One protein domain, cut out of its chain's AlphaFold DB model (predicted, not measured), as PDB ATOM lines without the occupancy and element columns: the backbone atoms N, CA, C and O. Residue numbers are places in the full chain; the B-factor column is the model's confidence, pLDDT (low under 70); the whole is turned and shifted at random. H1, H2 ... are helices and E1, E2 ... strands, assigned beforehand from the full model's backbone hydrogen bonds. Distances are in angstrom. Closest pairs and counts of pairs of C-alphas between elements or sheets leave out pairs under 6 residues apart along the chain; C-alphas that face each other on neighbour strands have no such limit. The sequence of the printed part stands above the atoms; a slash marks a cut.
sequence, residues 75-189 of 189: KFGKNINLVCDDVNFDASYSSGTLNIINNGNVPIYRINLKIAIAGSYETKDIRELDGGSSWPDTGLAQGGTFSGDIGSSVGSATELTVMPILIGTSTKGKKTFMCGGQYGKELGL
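Overview. This is residues 75 to 189 of the 189 residues of an uncharacterized protein of Candidatus Micrarchaeota archaeon RBG_16_36_9 (UniProt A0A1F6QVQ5). Two sheets stand partly face to face, their strands crossed at 45 degrees: the small sheet of E1, E2 and E5 covers part of a larger, strongly twisted sheet of E3, E4, E6, E7 and E8. The long E6 runs through the larger sheet; at one end the hairpin of E6 and E7 reaches past the small sheet, and there the short helix H1 packs over E6. The printed part has 115 residues with three named helices and eight named strands, in the order H1 E1 E2 E3 E4 H2 E5 H3 E6 E7 E8; the small sheet's order is E1 - E2 - E5, and the neighbour pairs in both sheets are antiparallel. The class is mixed, helices and strands; the whole is compact, with a radius of gyration of the C-alphas of 14.0 A, and elongated, spanning 42 by 27 by 24 A.

Arrangement. H1, residues 80 to 85, lies over E6, residues 159 to 170, at a height over the sheet of 9.5 A; their closest C-alphas are those of Ile 80 and Gly 168, 6.8 A. E1, residues 90 to 94, forms a hairpin with E2, residues 97 to 101, where N 92 and O 99 are 2.9 A apart. E3, residues 110 to 117, forms a hairpin with E4, residues 120 to 125, with N 115 and O 122 at 2.8 A. H2, residues 126 to 129, only grazes the larger sheet. E5, residues 145 to 149, is an edge strand beside E2, with N 98 and O 148 at 2.8 A. H3, residues 151 to 154, only grazes both sheets. E6 has E3 on one side, with N 114 and O 161 at 2.8 A; on the other side are E7, residues 173 to 178, with N 177 and O 166 at 2.8 A, and E8, residues 185 to 188, with N 187 and O 160 at 2.8 A. Across the sandwich, two sheets face to face, the closest C-alphas of E1 and E8 are those of Ser 92 and Leu 187, 6.7 A. In H1 every O i to N i+4 pair is within hydrogen-bond range; H2 and H3 are too short for one.

Along the chain. H1 begins at C-alpha 80 (1.598, -15.175, -10.875). E3 is 22.6 A long, E4 17.0 A and E7 16.5 A. E6, 34.1 A long, runs from C-alpha 159 (-22.207, -16.614, 1.946) to C-alpha 170 (2.842, -17.005, -21.192).

Size, cuts and confidence. The two C-alphas farthest apart, of Ser 95 and Thr 171, are 43.8 A apart. The printed part has no cut, and the link H2 to E5 is long. Residues 75 to 78, 130 to 133 and 171 to 172 have pLDDT under 70.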
ATOM      1  N   LYS A  75       3.292 -12.720 -14.635       55.22
ATOM      2  CA  LYS A  75       2.711 -11.374 -14.694       55.22
ATOM      3  C   LYS A  75       3.779 -10.418 -14.173       55.22
ATOM      4  O   LYS A  75       4.325 -10.644 -13.099       55.22
ATOM      5  N   PHE A  76       4.151  -9.415 -14.971       59.16
ATOM      6  CA  PHE A  76       5.265  -8.494 -14.676       59.16
ATOM      7  C   PHE A  76       6.627  -9.178 -14.438       59.16
ATOM      8  O   PHE A  76       7.403  -8.752 -13.590       59.16
ATOM      9  N   GLY A  77       6.916 -10.277 -15.146       59.41
ATOM     10  CA  GLY A  77       8.172 -11.025 -14.975       59.41
ATOM     11  C   GLY A  77       8.288 -11.790 -13.649       59.41
ATOM     12  O   GLY A  77       9.315 -12.417 -13.401       59.41
ATOM     13  N   LYS A  78       7.239 -11.780 -12.814       64.12
ATOM     14  CA  LYS A  78       7.134 -12.555 -11.573       64.12
ATOM     15  C   LYS A  78       6.170 -13.731 -11.746       64.12
ATOM     16  O   LYS A  78       5.301 -13.722 -12.625       64.12
ATOM     17  N   ASN A  79       6.326 -14.755 -10.904       70.62
ATOM     18  CA  ASN A  79       5.380 -15.870 -10.831       70.62
ATOM     19  C   ASN A  79       4.004 -15.330 -10.418       70.62
ATOM     20  O   ASN A  79       3.915 -14.577  -9.450       70.62
ATOM     21  N   ILE A  80       2.943 -15.699 -11.135       74.25
ATOM     22  CA  ILE A  80       1.598 -15.175 -10.875       74.25
ATOM     23  C   ILE A  80       1.085 -15.472  -9.459       74.25
ATOM     24  O   ILE A  80       0.308 -14.681  -8.939       74.25
ATOM     25  N   ASN A  81       1.587 -16.526  -8.806       72.62
ATOM     26  CA  ASN A  81       1.269 -16.821  -7.408       72.62
ATOM     27  C   ASN A  81       1.793 -15.731  -6.460       72.62
ATOM     28  O   ASN A  81       1.042 -15.260  -5.619       72.62
ATOM     29  N   LEU A  82       3.031 -15.261  -6.664       75.75
ATOM     30  CA  LEU A  82       3.605 -14.148  -5.890       75.75
ATOM     31  C   LEU A  82       2.847 -12.844  -6.149       75.75
ATOM     32  O   LEU A  82       2.742 -11.990  -5.282       75.75
ATOM     33  N   VAL A  83       2.314 -12.678  -7.362       81.31
ATOM     34  CA  VAL A  83       1.526 -11.490  -7.692       81.31
ATOM     35  C   VAL A  83       0.148 -11.535  -7.030       81.31
ATOM     36  O   VAL A  83      -0.376 -10.475  -6.724       81.31
ATOM     37  N   CYS A  84      -0.426 -12.719  -6.778       82.94
ATOM     38  CA  CYS A  84      -1.651 -12.847  -5.983       82.94
ATOM     39  C   CYS A  84      -1.439 -12.431  -4.519       82.94
ATOM     40  O   CYS A  84      -2.360 -11.865  -3.941       82.94
ATOM     41  N   ASP A  85      -0.243 -12.632  -3.950       82.38
ATOM     42  CA  ASP A  85       0.090 -12.139  -2.601       82.38
ATOM     43  C   ASP A  85       0.114 -10.603  -2.530       82.38
ATOM     44  O   ASP A  85      -0.269 -10.017  -1.520       82.38
ATOM     45  N   ASP A  86       0.511  -9.943  -3.621       83.88
ATOM     46  CA  ASP A  86       0.548  -8.479  -3.733       83.88
ATOM     47  C   ASP A  86      -0.838  -7.862  -4.054       83.88
ATOM     48  O   ASP A  86      -0.981  -6.633  -4.120       83.88
ATOM     49  N   VAL A  87      -1.871  -8.684  -4.293       87.31
ATOM     50  CA  VAL A  87      -3.239  -8.205  -4.534       87.31
ATOM     51  C   VAL A  87      -3.890  -7.864  -3.198       87.31
ATOM     52  O   VAL A  87      -4.227  -8.740  -2.408       87.31
ATOM     53  N   ASN A  88      -4.133  -6.575  -2.985       89.62
ATOM     54  CA  ASN A  88      -4.906  -6.080  -1.855       89.62
ATOM     55  C   ASN A  88      -6.182  -5.408  -2.367       89.62
ATOM     56  O   ASN A  88      -6.120  -4.448  -3.132       89.62
ATOM     57  N   PHE A  89      -7.341  -5.910  -1.972       92.62
ATOM     58  CA  PHE A  89      -8.619  -5.308  -2.321       92.62
ATOM     59  C   PHE A  89      -9.595  -5.466  -1.169       92.62
ATOM     60  O   PHE A  89      -9.541  -6.442  -0.415       92.62
ATOM     61  N   ASP A  90     -10.505  -4.509  -1.086       91.69
ATOM     62  CA  ASP A  90     -11.630  -4.555  -0.175       91.69
ATOM     63  C   ASP A  90     -12.906  -4.752  -0.977       91.69
ATOM     64  O   ASP A  90     -13.089  -4.178  -2.053       91.69
ATOM     65  N   ALA A  91     -13.778  -5.602  -0.457       91.44
ATOM     66  CA  ALA A  91     -15.096  -5.830  -1.003       91.44
ATOM     67  C   ALA A  91     -16.110  -5.666   0.124       91.44
ATOM     68  O   ALA A  91     -15.851  -6.047   1.265       91.44
ATOM     69  N   SER A  92     -17.254  -5.080  -0.190       90.88
ATOM     70  CA  SER A  92     -18.363  -4.932   0.743       90.88
ATOM     71  C   SER A  92     -19.665  -5.088  -0.015       90.88
ATOM     72  O   SER A  92     -19.807  -4.538  -1.108       90.88
ATOM     73  N   TYR A  93     -20.614  -5.799   0.573       89.06
ATOM     74  CA  TYR A  93     -21.941  -5.985   0.011       89.06
ATOM     75  C   TYR A  93     -22.970  -5.326   0.924       89.06
ATOM     76  O   TYR A  93     -22.950  -5.533   2.136       89.06
ATOM     77  N   SER A  94     -23.842  -4.496   0.356       88.00
ATOM     78  CA  SER A  94     -24.911  -3.837   1.102       88.00
ATOM     79  C   SER A  94     -26.098  -3.551   0.189       88.00
ATOM     80  O   SER A  94     -25.931  -3.010  -0.901       88.00
ATOM     81  N   SER A  95     -27.301  -3.923   0.635       85.44
ATOM     82  CA  SER A  95     -28.562  -3.620  -0.061       85.44
ATOM     83  C   SER A  95     -28.576  -4.013  -1.549       85.44
ATOM     84  O   SER A  95     -29.050  -3.251  -2.385       85.44
ATOM     85  N   GLY A  96     -28.032  -5.187  -1.894       85.56
ATOM     86  CA  GLY A  96     -27.961  -5.670  -3.284       85.56
ATOM     87  C   GLY A  96     -26.758  -5.154  -4.074       85.56
ATOM     88  O   GLY A  96     -26.393  -5.745  -5.084       85.56
ATOM     89  N   THR A  97     -26.078  -4.116  -3.591       88.12
ATOM     90  CA  THR A  97     -24.931  -3.518  -4.277       88.12
ATOM     91  C   THR A  97     -23.620  -4.097  -3.754       88.12
ATOM     92  O   THR A  97     -23.350  -4.087  -2.551       88.12
ATOM     93  N   LEU A  98     -22.784  -4.581  -4.670       89.88
ATOM     94  CA  LEU A  98     -21.415  -4.992  -4.389       89.88
ATOM     95  C   LEU A  98     -20.455  -3.853  -4.724       89.88
ATOM     96  O   LEU A  98     -20.321  -3.461  -5.883       89.88
ATOM     97  N   ASN A  99     -19.742  -3.386  -3.704       91.25
ATOM     98  CA  ASN A  99     -18.675  -2.405  -3.830       91.25
ATOM     99  C   ASN A  99     -17.322  -3.094  -3.709       91.25
ATOM    100  O   ASN A  99     -17.100  -3.882  -2.788       91.25
ATOM    101  N   ILE A 100     -16.411  -2.779  -4.624       91.94
ATOM    102  CA  ILE A 100     -15.070  -3.352  -4.676       91.94
ATOM    103  C   ILE A 100     -14.065  -2.230  -4.884       91.94
ATOM    104  O   ILE A 100     -14.213  -1.416  -5.793       91.94
ATOM    105  N   ILE A 101     -13.027  -2.201  -4.059       92.38
ATOM    106  CA  ILE A 101     -11.988  -1.176  -4.076       92.38
ATOM    107  C   ILE A 101     -10.634  -1.867  -4.201       92.38
ATOM    108  O   ILE A 101     -10.270  -2.702  -3.372       92.38
ATOM    109  N   ASN A 102      -9.868  -1.514  -5.233       93.19
ATOM    110  CA  ASN A 102      -8.508  -2.012  -5.399       93.19
ATOM    111  C   ASN A 102      -7.513  -1.120  -4.644       93.19
ATOM    112  O   ASN A 102      -6.991  -0.152  -5.196       93.19
ATOM    113  N   ASN A 103      -7.230  -1.467  -3.390       92.12
ATOM    114  CA  ASN A 103      -6.251  -0.766  -2.553       92.12
ATOM    115  C   ASN A 103      -4.797  -1.216  -2.808       92.12
ATOM    116  O   ASN A 103      -3.858  -0.670  -2.229       92.12
ATOM    117  N   GLY A 104      -4.598  -2.217  -3.662       88.19
ATOM    118  CA  GLY A 104      -3.308  -2.810  -3.983       88.19
ATOM    119  C   GLY A 104      -2.614  -2.154  -5.171       88.19
ATOM    120  O   GLY A 104      -3.175  -1.342  -5.901       88.19
ATOM    121  N   ASN A 105      -1.364  -2.555  -5.396       87.06
ATOM    122  CA  ASN A 105      -0.547  -2.072  -6.514       87.06
ATOM    123  C   ASN A 105      -0.706  -2.923  -7.791       87.06
ATOM    124  O   ASN A 105      -0.042  -2.692  -8.800       87.06
ATOM    125  N   VAL A 106      -1.564  -3.946  -7.747       88.56
ATOM    126  CA  VAL A 106      -1.780  -4.885  -8.848       88.56
ATOM    127  C   VAL A 106      -3.163  -4.641  -9.456       88.56
ATOM    128  O   VAL A 106      -4.162  -4.726  -8.747       88.56
ATOM    129  N   PRO A 107      -3.271  -4.389 -10.773       88.81
ATOM    130  CA  PRO A 107      -4.568  -4.255 -11.422       88.81
ATOM    131  C   PRO A 107      -5.286  -5.609 -11.482       88.81
ATOM    132  O   PRO A 107      -4.705  -6.629 -11.899       88.81
ATOM    133  N   ILE A 108      -6.562  -5.595 -11.099       90.38
ATOM    134  CA  ILE A 108      -7.447  -6.761 -11.074       90.38
ATOM    135  C   ILE A 108      -8.175  -6.814 -12.410       90.38
ATOM    136  O   ILE A 108      -8.862  -5.872 -12.785       90.38
ATOM    137  N   TYR A 109      -8.018  -7.899 -13.162       89.81
ATOM    138  CA  TYR A 109      -8.598  -7.964 -14.501       89.81
ATOM    139  C   TYR A 109     -10.096  -8.264 -14.459       89.81
ATOM    140  O   TYR A 109     -10.880  -7.599 -15.132       89.81
ATOM    141  N   ARG A 110     -10.485  -9.265 -13.667       89.38
ATOM    142  CA  ARG A 110     -11.874  -9.686 -13.453       89.38
ATOM    143  C   ARG A 110     -12.059 -10.180 -12.035       89.38
ATOM    144  O   ARG A 110     -11.077 -10.388 -11.324       89.38
ATOM    145  N   ILE A 111     -13.308 -10.387 -11.658       89.00
ATOM    146  CA  ILE A 111     -13.684 -10.933 -10.367       89.00
ATOM    147  C   ILE A 111     -14.703 -12.039 -10.589       89.00
ATOM    148  O   ILE A 111     -15.657 -11.866 -11.345       89.00
ATOM    149  N   ASN A 112     -14.478 -13.162  -9.918       90.25
ATOM    150  CA  ASN A 112     -15.450 -14.235  -9.811       90.25
ATOM    151  C   ASN A 112     -16.107 -14.185  -8.442       90.25
ATOM    152  O   ASN A 112     -15.444 -14.011  -7.419       90.25
ATOM    153  N   LEU A 113     -17.415 -14.379  -8.442       88.94
ATOM    154  CA  LEU A 113     -18.236 -14.428  -7.250       88.94
ATOM    155  C   LEU A 113     -18.636 -15.875  -7.020       88.94
ATOM    156  O   LEU A 113     -19.257 -16.502  -7.878       88.94
ATOM    157  N   LYS A 114     -18.241 -16.414  -5.870       89.31
ATOM    158  CA  LYS A 114     -18.703 -17.710  -5.393       89.31
ATOM    159  C   LYS A 114     -19.861 -17.467  -4.438       89.31
ATOM    160  O   LYS A 114     -19.680 -16.892  -3.370       89.31
ATOM    161  N   ILE A 115     -21.041 -17.891  -4.856       88.31
ATOM    162  CA  ILE A 115     -22.296 -17.734  -4.133       88.31
ATOM    163  C   ILE A 115     -22.604 -19.085  -3.495       88.31
ATOM    164  O   ILE A 115     -22.763 -20.081  -4.208       88.31
ATOM    165  N   ALA A 116     -22.649 -19.144  -2.166       87.56
ATOM    166  CA  ALA A 116     -23.015 -20.359  -1.447       87.56
ATOM    167  C   ALA A 116     -24.491 -20.310  -1.036       87.56
ATOM    168  O   ALA A 116     -24.944 -19.349  -0.412       87.56
ATOM    169  N   ILE A 117     -25.240 -21.361  -1.376       85.94
ATOM    170  CA  ILE A 117     -26.665 -21.504  -1.058       85.94
ATOM    171  C   ILE A 117     -26.875 -22.888  -0.445       85.94
ATOM    172  O   ILE A 117     -26.762 -23.894  -1.142       85.94
ATOM    173  N   ALA A 118     -27.185 -22.936   0.855       79.06
ATOM    174  CA  ALA A 118     -27.665 -24.131   1.568       79.06
ATOM    175  C   ALA A 118     -26.907 -25.445   1.244       79.06
ATOM    176  O   ALA A 118     -27.516 -26.499   1.069       79.06
ATOM    177  N   GLY A 119     -25.573 -25.384   1.157       77.38
ATOM    178  CA  GLY A 119     -24.708 -26.544   0.892       77.38
ATOM    179  C   GLY A 119     -24.278 -26.741  -0.569       77.38
ATOM    180  O   GLY A 119     -23.485 -27.638  -0.841       77.38
ATOM    181  N   SER A 120     -24.738 -25.898  -1.498       80.12
ATOM    182  CA  SER A 120     -24.229 -25.805  -2.872       80.12
ATOM    183  C   SER A 120     -23.415 -24.525  -3.069       80.12
ATOM    184  O   SER A 120     -23.628 -23.535  -2.367       80.12
ATOM    185  N   TYR A 121     -22.493 -24.533  -4.032       84.75
ATOM    186  CA  TYR A 121     -21.766 -23.342  -4.462       84.75
ATOM    187  C   TYR A 121     -21.893 -23.160  -5.971       84.75
ATOM    188  O   TYR A 121     -21.741 -24.104  -6.743       84.75
ATOM    189  N   GLU A 122     -22.120 -21.924  -6.391       86.69
ATOM    190  CA  GLU A 122     -22.087 -21.524  -7.792       86.69
ATOM    191  C   GLU A 122     -21.017 -20.445  -7.959       86.69
ATOM    192  O   GLU A 122     -20.905 -19.545  -7.130       86.69
ATOM    193  N   THR A 123     -20.175 -20.554  -8.986       88.06
ATOM    194  CA  THR A 123     -19.177 -19.523  -9.302       88.06
ATOM    195  C   THR A 123     -19.592 -18.828 -10.585       88.06
ATOM    196  O   THR A 123     -19.698 -19.491 -11.613       88.06
ATOM    197  N   LYS A 124     -19.809 -17.515 -10.523       87.50
ATOM    198  CA  LYS A 124     -20.182 -16.684 -11.673       87.50
ATOM    199  C   LYS A 124     -19.161 -15.577 -11.892       87.50
ATOM    200  O   LYS A 124     -18.606 -15.045 -10.927       87.50
ATOM    201  N   ASP A 125     -18.910 -15.236 -13.152       87.94
ATOM    202  CA  ASP A 125     -18.125 -14.044 -13.500       87.94
ATOM    203  C   ASP A 125     -18.990 -12.808 -13.228       87.94
ATOM    204  O   ASP A 125     -20.185 -12.794 -13.525       87.94
ATOM    205  N   ILE A 126     -18.398 -11.753 -12.672       85.62
ATOM    206  CA  ILE A 126     -19.097 -10.491 -12.404       85.62
ATOM    207  C   ILE A 126     -19.769  -9.902 -13.652       85.62
ATOM    208  O   ILE A 126     -20.812  -9.260 -13.549       85.62
ATOM    209  N   ARG A 127     -19.226 -10.174 -14.846       83.19
ATOM    210  CA  ARG A 127     -19.835  -9.764 -16.120       83.19
ATOM    211  C   ARG A 127     -21.177 -10.449 -16.370       83.19
ATOM    212  O   ARG A 127     -22.042  -9.867 -17.004       83.19
ATOM    213  N   GLU A 128     -21.375 -11.665 -15.882       82.31
ATOM    214  CA  GLU A 128     -22.620 -12.409 -16.097       82.31
ATOM    215  C   GLU A 128     -23.749 -11.940 -15.170       82.31
ATOM    216  O   GLU A 128     -24.916 -12.197 -15.453       82.31
ATOM    217  N   LEU A 129     -23.413 -11.241 -14.081       74.81
ATOM    218  CA  LEU A 129     -24.354 -10.914 -13.008       74.81
ATOM    219  C   LEU A 129     -25.059  -9.571 -13.182       74.81
ATOM    220  O   LEU A 129     -26.205  -9.438 -12.765       74.81
ATOM    221  N   ASP A 130     -24.408  -8.608 -13.831       65.88
ATOM    222  CA  ASP A 130     -24.931  -7.247 -14.026       65.88
ATOM    223  C   ASP A 130     -25.240  -6.964 -15.511       65.88
ATOM    224  O   ASP A 130     -24.881  -5.938 -16.095       65.88
ATOM    225  N   GLY A 131     -25.800  -7.969 -16.195       61.31
ATOM    226  CA  GLY A 131     -26.183  -7.862 -17.606       61.31
ATOM    227  C   GLY A 131     -25.025  -7.575 -18.576       61.31
ATOM    228  O   GLY A 131     -25.261  -7.063 -19.668       61.31
ATOM    229  N   GLY A 132     -23.776  -7.883 -18.207       57.44
ATOM    230  CA  GLY A 132     -22.615  -7.781 -19.097       57.44
ATOM    231  C   GLY A 132     -21.851  -6.460 -19.088       57.44
ATOM    232  O   GLY A 132     -20.793  -6.409 -19.712       57.44
ATOM    233  N   SER A 133     -22.343  -5.398 -18.437       58.97
ATOM    234  CA  SER A 133     -21.969  -4.029 -18.850       58.97
ATOM    235  C   SER A 133     -21.189  -3.174 -17.848       58.97
ATOM    236  O   SER A 133     -20.548  -2.208 -18.258       58.97
ATOM    237  N   SER A 134     -21.194  -3.500 -16.558       75.00
ATOM    238  CA  SER A 134     -20.645  -2.596 -15.541       75.00
ATOM    239  C   SER A 134     -19.151  -2.789 -15.271       75.00
ATOM    240  O   SER A 134     -18.469  -1.843 -14.872       75.00
ATOM    241  N   TRP A 135     -18.602  -3.989 -15.493       84.69
ATOM    242  CA  TRP A 135     -17.179  -4.236 -15.256       84.69
ATOM    243  C   TRP A 135     -16.314  -3.761 -16.439       84.69
ATOM    244  O   TRP A 135     -16.526  -4.216 -17.566       84.69
ATOM    245  N   PRO A 136     -15.279  -2.927 -16.218       85.62
ATOM    246  CA  PRO A 136     -14.447  -2.402 -17.298       85.62
ATOM    247  C   PRO A 136     -13.668  -3.507 -18.028       85.62
ATOM    248  O   PRO A 136     -13.086  -4.407 -17.414       85.62
ATOM    249  N   ASP A 137     -13.571  -3.413 -19.357       82.94
ATOM    250  CA  ASP A 137     -12.861  -4.411 -20.172       82.94
ATOM    251  C   ASP A 137     -11.365  -4.502 -19.878       82.94
ATOM    252  O   ASP A 137     -10.755  -5.567 -20.014       82.94
ATOM    253  N   THR A 138     -10.785  -3.391 -19.435       83.12
ATOM    254  CA  THR A 138      -9.390  -3.285 -19.007       83.12
ATOM    255  C   THR A 138      -9.158  -3.794 -17.584       83.12
ATOM    256  O   THR A 138      -8.006  -3.960 -17.183       83.12
ATOM    257  N   GLY A 139     -10.226  -4.076 -16.832       87.62
ATOM    258  CA  GLY A 139     -10.176  -4.390 -15.410       87.62
ATOM    259  C   GLY A 139     -10.090  -3.156 -14.513       87.62
ATOM    260  O   GLY A 139     -10.105  -2.013 -14.975       87.62
ATOM    261  N   LEU A 140     -10.005  -3.411 -13.210       90.44
ATOM    262  CA  LEU A 140      -9.924  -2.416 -12.153       90.44
ATOM    263  C   LEU A 140      -8.457  -2.049 -11.885       90.44
ATOM    264  O   LEU A 140      -7.672  -2.854 -11.368       90.44
ATOM    265  N   ALA A 141      -8.079  -0.828 -12.266       91.31
ATOM    266  CA  ALA A 141      -6.749  -0.282 -12.005       91.31
ATOM    267  C   ALA A 141      -6.505  -0.065 -10.497       91.31
ATOM    268  O   ALA A 141      -7.423  -0.174  -9.684       91.31
ATOM    269  N   GLN A 142      -5.260   0.229 -10.123       89.69
ATOM    270  CA  GLN A 142      -4.906   0.607  -8.751       89.69
ATOM    271  C   GLN A 142      -5.703   1.838  -8.303       89.69
ATOM    272  O   GLN A 142      -5.816   2.808  -9.052       89.69
ATOM    273  N   GLY A 143      -6.258   1.789  -7.091       89.81
ATOM    274  CA  GLY A 143      -7.141   2.822  -6.544       89.81
ATOM    275  C   GLY A 143      -8.516   2.885  -7.215       89.81
ATOM    276  O   GLY A 143      -9.335   3.725  -6.855       89.81
ATOM    277  N   GLY A 144      -8.778   2.018  -8.197       90.38
ATOM    278  CA  GLY A 144     -10.058   1.942  -8.877       90.38
ATOM    279  C   GLY A 144     -11.142   1.384  -7.963       90.38
ATOM    280  O   GLY A 144     -10.895   0.497  -7.140       90.38
ATOM    281  N   THR A 145     -12.361   1.873  -8.164       91.75
ATOM    282  CA  THR A 145     -13.557   1.402  -7.468       91.75
ATOM    283  C   THR A 145     -14.576   0.880  -8.465       91.75
ATOM    284  O   THR A 145     -14.777   1.472  -9.524       91.75
ATOM    285  N   PHE A 146     -15.241  -0.206  -8.106       91.38
ATOM    286  CA  PHE A 146     -16.376  -0.756  -8.825       91.38
ATOM    287  C   PHE A 146     -17.582  -0.819  -7.887       91.38
ATOM    288  O   PHE A 146     -17.434  -1.150  -6.712       91.38
ATOM    289  N   SER A 147     -18.758  -0.511  -8.423       88.94
ATOM    290  CA  SER A 147     -20.049  -0.632  -7.749       88.94
ATOM    291  C   SER A 147     -21.036  -1.192  -8.762       88.94
ATOM    292  O   SER A 147     -21.227  -0.579  -9.813       88.94
ATOM    293  N   GLY A 148     -21.648  -2.330  -8.457       87.94
ATOM    294  CA  GLY A 148     -22.649  -2.969  -9.314       87.94
ATOM    295  C   GLY A 148     -23.767  -3.590  -8.491       87.94
ATOM    296  O   GLY A 148     -23.528  -4.045  -7.368       87.94
ATOM    297  N   ASP A 149     -24.982  -3.594  -9.034       87.44
ATOM    298  CA  ASP A 149     -26.114  -4.282  -8.417       87.44
ATOM    299  C   ASP A 149     -26.050  -5.769  -8.776       87.44
ATOM    300  O   ASP A 149     -26.054  -6.154  -9.943       87.44
ATOM    301  N   ILE A 150     -25.958  -6.615  -7.754       86.25
ATOM    302  CA  ILE A 150     -25.960  -8.073  -7.884       86.25
ATOM    303  C   ILE A 150     -27.093  -8.712  -7.076       86.25
ATOM    304  O   ILE A 150     -27.151  -9.939  -6.968       86.25
ATOM    305  N   GLY A 151     -28.003  -7.917  -6.503       82.44
ATOM    306  CA  GLY A 151     -29.038  -8.399  -5.589       82.44
ATOM    307  C   GLY A 151     -29.951  -9.451  -6.225       82.44
ATOM    308  O   GLY A 151     -30.317 -10.432  -5.577       82.44
ATOM    309  N   SER A 152     -30.237  -9.311  -7.522       79.69
ATOM    310  CA  SER A 152     -31.019 -10.275  -8.309       79.69
ATOM    311  C   SER A 152     -30.346 -11.645  -8.449       79.69
ATOM    312  O   SER A 152     -31.030 -12.660  -8.571       79.69
ATOM    313  N   SER A 153     -29.013 -11.678  -8.407       78.94
ATOM    314  CA  SER A 153     -28.204 -12.882  -8.614       78.94
ATOM    315  C   SER A 153     -27.758 -13.545  -7.314       78.94
ATOM    316  O   SER A 153     -27.545 -14.756  -7.289       78.94
ATOM    317  N   VAL A 154     -27.618 -12.763  -6.240       78.69
ATOM    318  CA  VAL A 154     -27.247 -13.252  -4.902       78.69
ATOM    319  C   VAL A 154     -28.458 -13.838  -4.171       78.69
ATOM    320  O   VAL A 154     -28.311 -14.829  -3.460       78.69
ATOM    321  N   GLY A 155     -29.667 -13.303  -4.385       76.88
ATOM    322  CA  GLY A 155     -30.907 -13.886  -3.865       76.88
ATOM    323  C   GLY A 155     -30.854 -14.185  -2.359       76.88
ATOM    324  O   GLY A 155     -30.617 -13.291  -1.553       76.88
ATOM    325  N   SER A 156     -31.072 -15.453  -1.987       74.44
ATOM    326  CA  SER A 156     -31.041 -15.960  -0.604       74.44
ATOM    327  C   SER A 156     -29.724 -16.663  -0.242       74.44
ATOM    328  O   SER A 156     -29.733 -17.654   0.494       74.44
ATOM    329  N   ALA A 157     -28.606 -16.241  -0.831       81.44
ATOM    330  CA  ALA A 157     -27.306 -16.813  -0.515       81.44
ATOM    331  C   ALA A 157     -26.967 -16.642   0.971       81.44
ATOM    332  O   ALA A 157     -27.368 -15.677   1.617       81.44
ATOM    333  N   THR A 158     -26.236 -17.612   1.512       81.25
ATOM    334  CA  THR A 158     -25.774 -17.599   2.906       81.25
ATOM    335  C   THR A 158     -24.381 -17.001   3.034       81.25
ATOM    336  O   THR A 158     -24.029 -16.484   4.086       81.25
ATOM    337  N   GLU A 159     -23.586 -17.087   1.970       86.19
ATOM    338  CA  GLU A 159     -22.207 -16.614   1.946       86.19
ATOM    339  C   GLU A 159     -21.845 -16.163   0.528       86.19
ATOM    340  O   GLU A 159     -22.227 -16.805  -0.460       86.19
ATOM    341  N   LEU A 160     -21.094 -15.067   0.434       87.94
ATOM    342  CA  LEU A 160     -20.586 -14.537  -0.823       87.94
ATOM    343  C   LEU A 160     -19.064 -14.399  -0.742       87.94
ATOM    344  O   LEU A 160     -18.556 -13.572   0.008       87.94
ATOM    345  N   THR A 161     -18.326 -15.169  -1.541       89.69
ATOM    346  CA  THR A 161     -16.865 -15.051  -1.636       89.69
ATOM    347  C   THR A 161     -16.467 -14.346  -2.930       89.69
ATOM    348  O   THR A 161     -16.801 -14.792  -4.030       89.69
ATOM    349  N   VAL A 162     -15.694 -13.271  -2.813       90.19
ATOM    350  CA  VAL A 162     -15.188 -12.482  -3.944       90.19
ATOM    351  C   VAL A 162     -13.753 -12.893  -4.252       90.19
ATOM    352  O   VAL A 162     -12.893 -12.749  -3.392       90.19
ATOM    353  N   MET A 163     -13.470 -13.382  -5.464       90.50
ATOM    354  CA  MET A 163     -12.143 -13.870  -5.865       90.50
ATOM    355  C   MET A 163     -11.581 -13.077  -7.055       90.50
ATOM    356  O   MET A 163     -12.218 -13.032  -8.115       90.50
ATOM    357  N   PRO A 164     -10.379 -12.483  -6.945       90.25
ATOM    358  CA  PRO A 164      -9.786 -11.724  -8.036       90.25
ATOM    359  C   PRO A 164      -9.150 -12.637  -9.092       90.25
ATOM    360  O   PRO A 164      -8.522 -13.659  -8.801       90.25
ATOM    361  N   ILE A 165      -9.262 -12.218 -10.349       89.19
ATOM    362  CA  ILE A 165      -8.650 -12.854 -11.514       89.19
ATOM    363  C   ILE A 165      -7.637 -11.897 -12.120       89.19
ATOM    364  O   ILE A 165      -7.917 -10.728 -12.407       89.19
ATOM    365  N   LEU A 166      -6.451 -12.422 -12.381       87.94
ATOM    366  CA  LEU A 166      -5.353 -11.707 -13.003       87.94
ATOM    367  C   LEU A 166      -5.120 -12.245 -14.419       87.94
ATOM    368  O   LEU A 166      -5.259 -13.437 -14.675       87.94
ATOM    369  N   ILE A 167      -4.711 -11.381 -15.350       83.94
ATOM    370  CA  ILE A 167      -4.114 -11.826 -16.617       83.94
ATOM    371  C   ILE A 167      -2.605 -11.855 -16.462       83.94
ATOM    372  O   ILE A 167      -2.005 -10.828 -16.149       83.94
ATOM    373  N   GLY A 168      -2.001 -13.000 -16.751       76.69
ATOM    374  CA  GLY A 168      -0.573 -13.111 -17.008       76.69
ATOM    375  C   GLY A 168      -0.274 -13.345 -18.486       76.69
ATOM    376  O   GLY A 168      -1.148 -13.644 -19.302       76.69
ATOM    377  N   THR A 169       0.997 -13.218 -18.829       72.88
ATOM    378  CA  THR A 169       1.564 -13.562 -20.129       72.88
ATOM    379  C   THR A 169       2.317 -14.886 -20.018       72.88
ATOM    380  O   THR A 169       3.129 -15.086 -19.116       72.88
ATOM    381  N   SER A 170       2.049 -15.801 -20.942       71.31
ATOM    382  CA  SER A 170       2.842 -17.005 -21.192       71.31
ATOM    383  C   SER A 170       3.494 -16.895 -22.573       71.31
ATOM    384  O   SER A 170       3.086 -16.083 -23.406       71.31
ATOM    385  N   THR A 171       4.462 -17.763 -22.853       63.81
ATOM    386  CA  THR A 171       5.048 -17.963 -24.189       63.81
ATOM    387  C   THR A 171       3.998 -18.294 -25.260       63.81
ATOM    388  O   THR A 171       4.233 -18.054 -26.438       63.81
ATOM    389  N   LYS A 172       2.816 -18.784 -24.854       69.12
ATOM    390  CA  LYS A 172       1.654 -19.060 -25.720       69.12
ATOM    391  C   LYS A 172       0.595 -17.947 -25.767       69.12
ATOM    392  O   LYS A 172      -0.471 -18.155 -26.337       69.12
ATOM    393  N   GLY A 173       0.855 -16.787 -25.163       74.81
ATOM    394  CA  GLY A 173      -0.070 -15.648 -25.135       74.81
ATOM    395  C   GLY A 173      -0.633 -15.334 -23.748       74.81
ATOM    396  O   GLY A 173      -0.126 -15.795 -22.724       74.81
ATOM    397  N   LYS A 174      -1.675 -14.497 -23.700       76.81
ATOM    398  CA  LYS A 174      -2.315 -14.067 -22.447       76.81
ATOM    399  C   LYS A 174      -3.146 -15.213 -21.856       76.81
ATOM    400  O   LYS A 174      -3.977 -15.783 -22.555       76.81
ATOM    401  N   LYS A 175      -2.938 -15.531 -20.576       79.81
ATOM    402  CA  LYS A 175      -3.721 -16.521 -19.818       79.81
ATOM    403  C   LYS A 175      -4.316 -15.864 -18.575       79.81
ATOM    404  O   LYS A 175      -3.637 -15.101 -17.888       79.81
ATOM    405  N   THR A 176      -5.579 -16.158 -18.291       80.75
ATOM    406  CA  THR A 176      -6.247 -15.762 -17.047       80.75
ATOM    407  C   THR A 176      -5.891 -16.739 -15.935       80.75
ATOM    408  O   THR A 176      -5.864 -17.950 -16.149       80.75
ATOM    409  N   PHE A 177      -5.636 -16.212 -14.747       82.50
ATOM    410  CA  PHE A 177      -5.342 -16.977 -13.547       82.50
ATOM    411  C   PHE A 177      -6.217 -16.460 -12.412       82.50
ATOM    412  O   PHE A 177      -6.226 -15.262 -12.129       82.50
ATOM    413  N   MET A 178      -6.973 -17.361 -11.791       82.50
ATOM    414  CA  MET A 178      -7.779 -17.042 -10.618       82.50
ATOM    415  C   MET A 178      -6.899 -17.179  -9.381       82.50
ATOM    416  O   MET A 178      -6.309 -18.241  -9.174       82.50
ATOM    417  N   CYS A 179      -6.805 -16.129  -8.568       82.38
ATOM    418  CA  CYS A 179      -6.170 -16.262  -7.263       82.38
ATOM    419  C   CYS A 179      -7.047 -17.178  -6.393       82.38
ATOM    420  O   CYS A 179      -8.274 -17.086  -6.424       82.38
ATOM    421  N   GLY A 180      -6.422 -18.121  -5.682       75.81
ATOM    422  CA  GLY A 180      -7.138 -19.135  -4.903       75.81
ATOM    423  C   GLY A 180      -7.982 -18.555  -3.760       75.81
ATOM    424  O   GLY A 180      -7.873 -17.379  -3.421       75.81
ATOM    425  N   GLY A 181      -8.784 -19.412  -3.120       70.81
ATOM    426  CA  GLY A 181      -9.747 -19.009  -2.085       70.81
ATOM    427  C   GLY A 181      -9.154 -18.262  -0.884       70.81
ATOM    428  O   GLY A 181      -9.843 -17.440  -0.302       70.81
ATOM    429  N   GLN A 182      -7.869 -18.455  -0.569       70.12
ATOM    430  CA  GLN A 182      -7.179 -17.732   0.514       70.12
ATOM    431  C   GLN A 182      -7.044 -16.218   0.276       70.12
ATOM    432  O   GLN A 182      -6.855 -15.464   1.224       70.12
ATOM    433  N   TYR A 183      -7.145 -15.775  -0.980       77.12
ATOM    434  CA  TYR A 183      -7.173 -14.355  -1.349       77.12
ATOM    435  C   TYR A 183      -8.604 -13.859  -1.576       77.12
ATOM    436  O   TYR A 183      -8.810 -12.694  -1.914       77.12
ATOM    437  N   GLY A 184      -9.586 -14.754  -1.451       76.31
ATOM    438  CA  GLY A 184     -10.987 -14.409  -1.548       76.31
ATOM    439  C   GLY A 184     -11.436 -13.644  -0.310       76.31
ATOM    440  O   GLY A 184     -11.012 -13.943   0.805       76.31
ATOM    441  N   LYS A 185     -12.297 -12.646  -0.499       83.50
ATOM    442  CA  LYS A 185     -12.966 -11.958   0.609       83.50
ATOM    443  C   LYS A 185     -14.344 -12.565   0.797       83.50
ATOM    444  O   LYS A 185     -15.172 -12.490  -0.110       83.50
ATOM    445  N   GLU A 186     -14.560 -13.176   1.952       82.56
ATOM    446  CA  GLU A 186     -15.872 -13.648   2.385       82.56
ATOM    447  C   GLU A 186     -16.670 -12.461   2.924       82.56
ATOM    448  O   GLU A 186     -16.202 -11.708   3.781       82.56
ATOM    449  N   LEU A 187     -17.866 -12.277   2.380       81.50
ATOM    450  CA  LEU A 187     -18.811 -11.255   2.786       81.50
ATOM    451  C   LEU A 187     -19.988 -11.954   3.459       81.50
ATOM    452  O   LEU A 187     -20.639 -12.812   2.858       81.50
ATOM    453  N   GLY A 188     -20.235 -11.578   4.714       73.12
ATOM    454  CA  GLY A 188     -21.479 -11.914   5.395       73.12
ATOM    455  C   GLY A 188     -22.632 -11.171   4.729       73.12
ATOM    456  O   GLY A 188     -22.508  -9.976   4.448       73.12
ATOM    457  N   LEU A 189     -23.709 -11.900   4.444       71.62
ATOM    458  CA  LEU A 189     -24.934 -11.387   3.832       71.62
ATOM    459  C   LEU A 189     -25.969 -11.000   4.891       71.62
ATOM    460  O   LEU A 189     -26.017 -11.675   5.946       71.62
TER     461      LEU A 189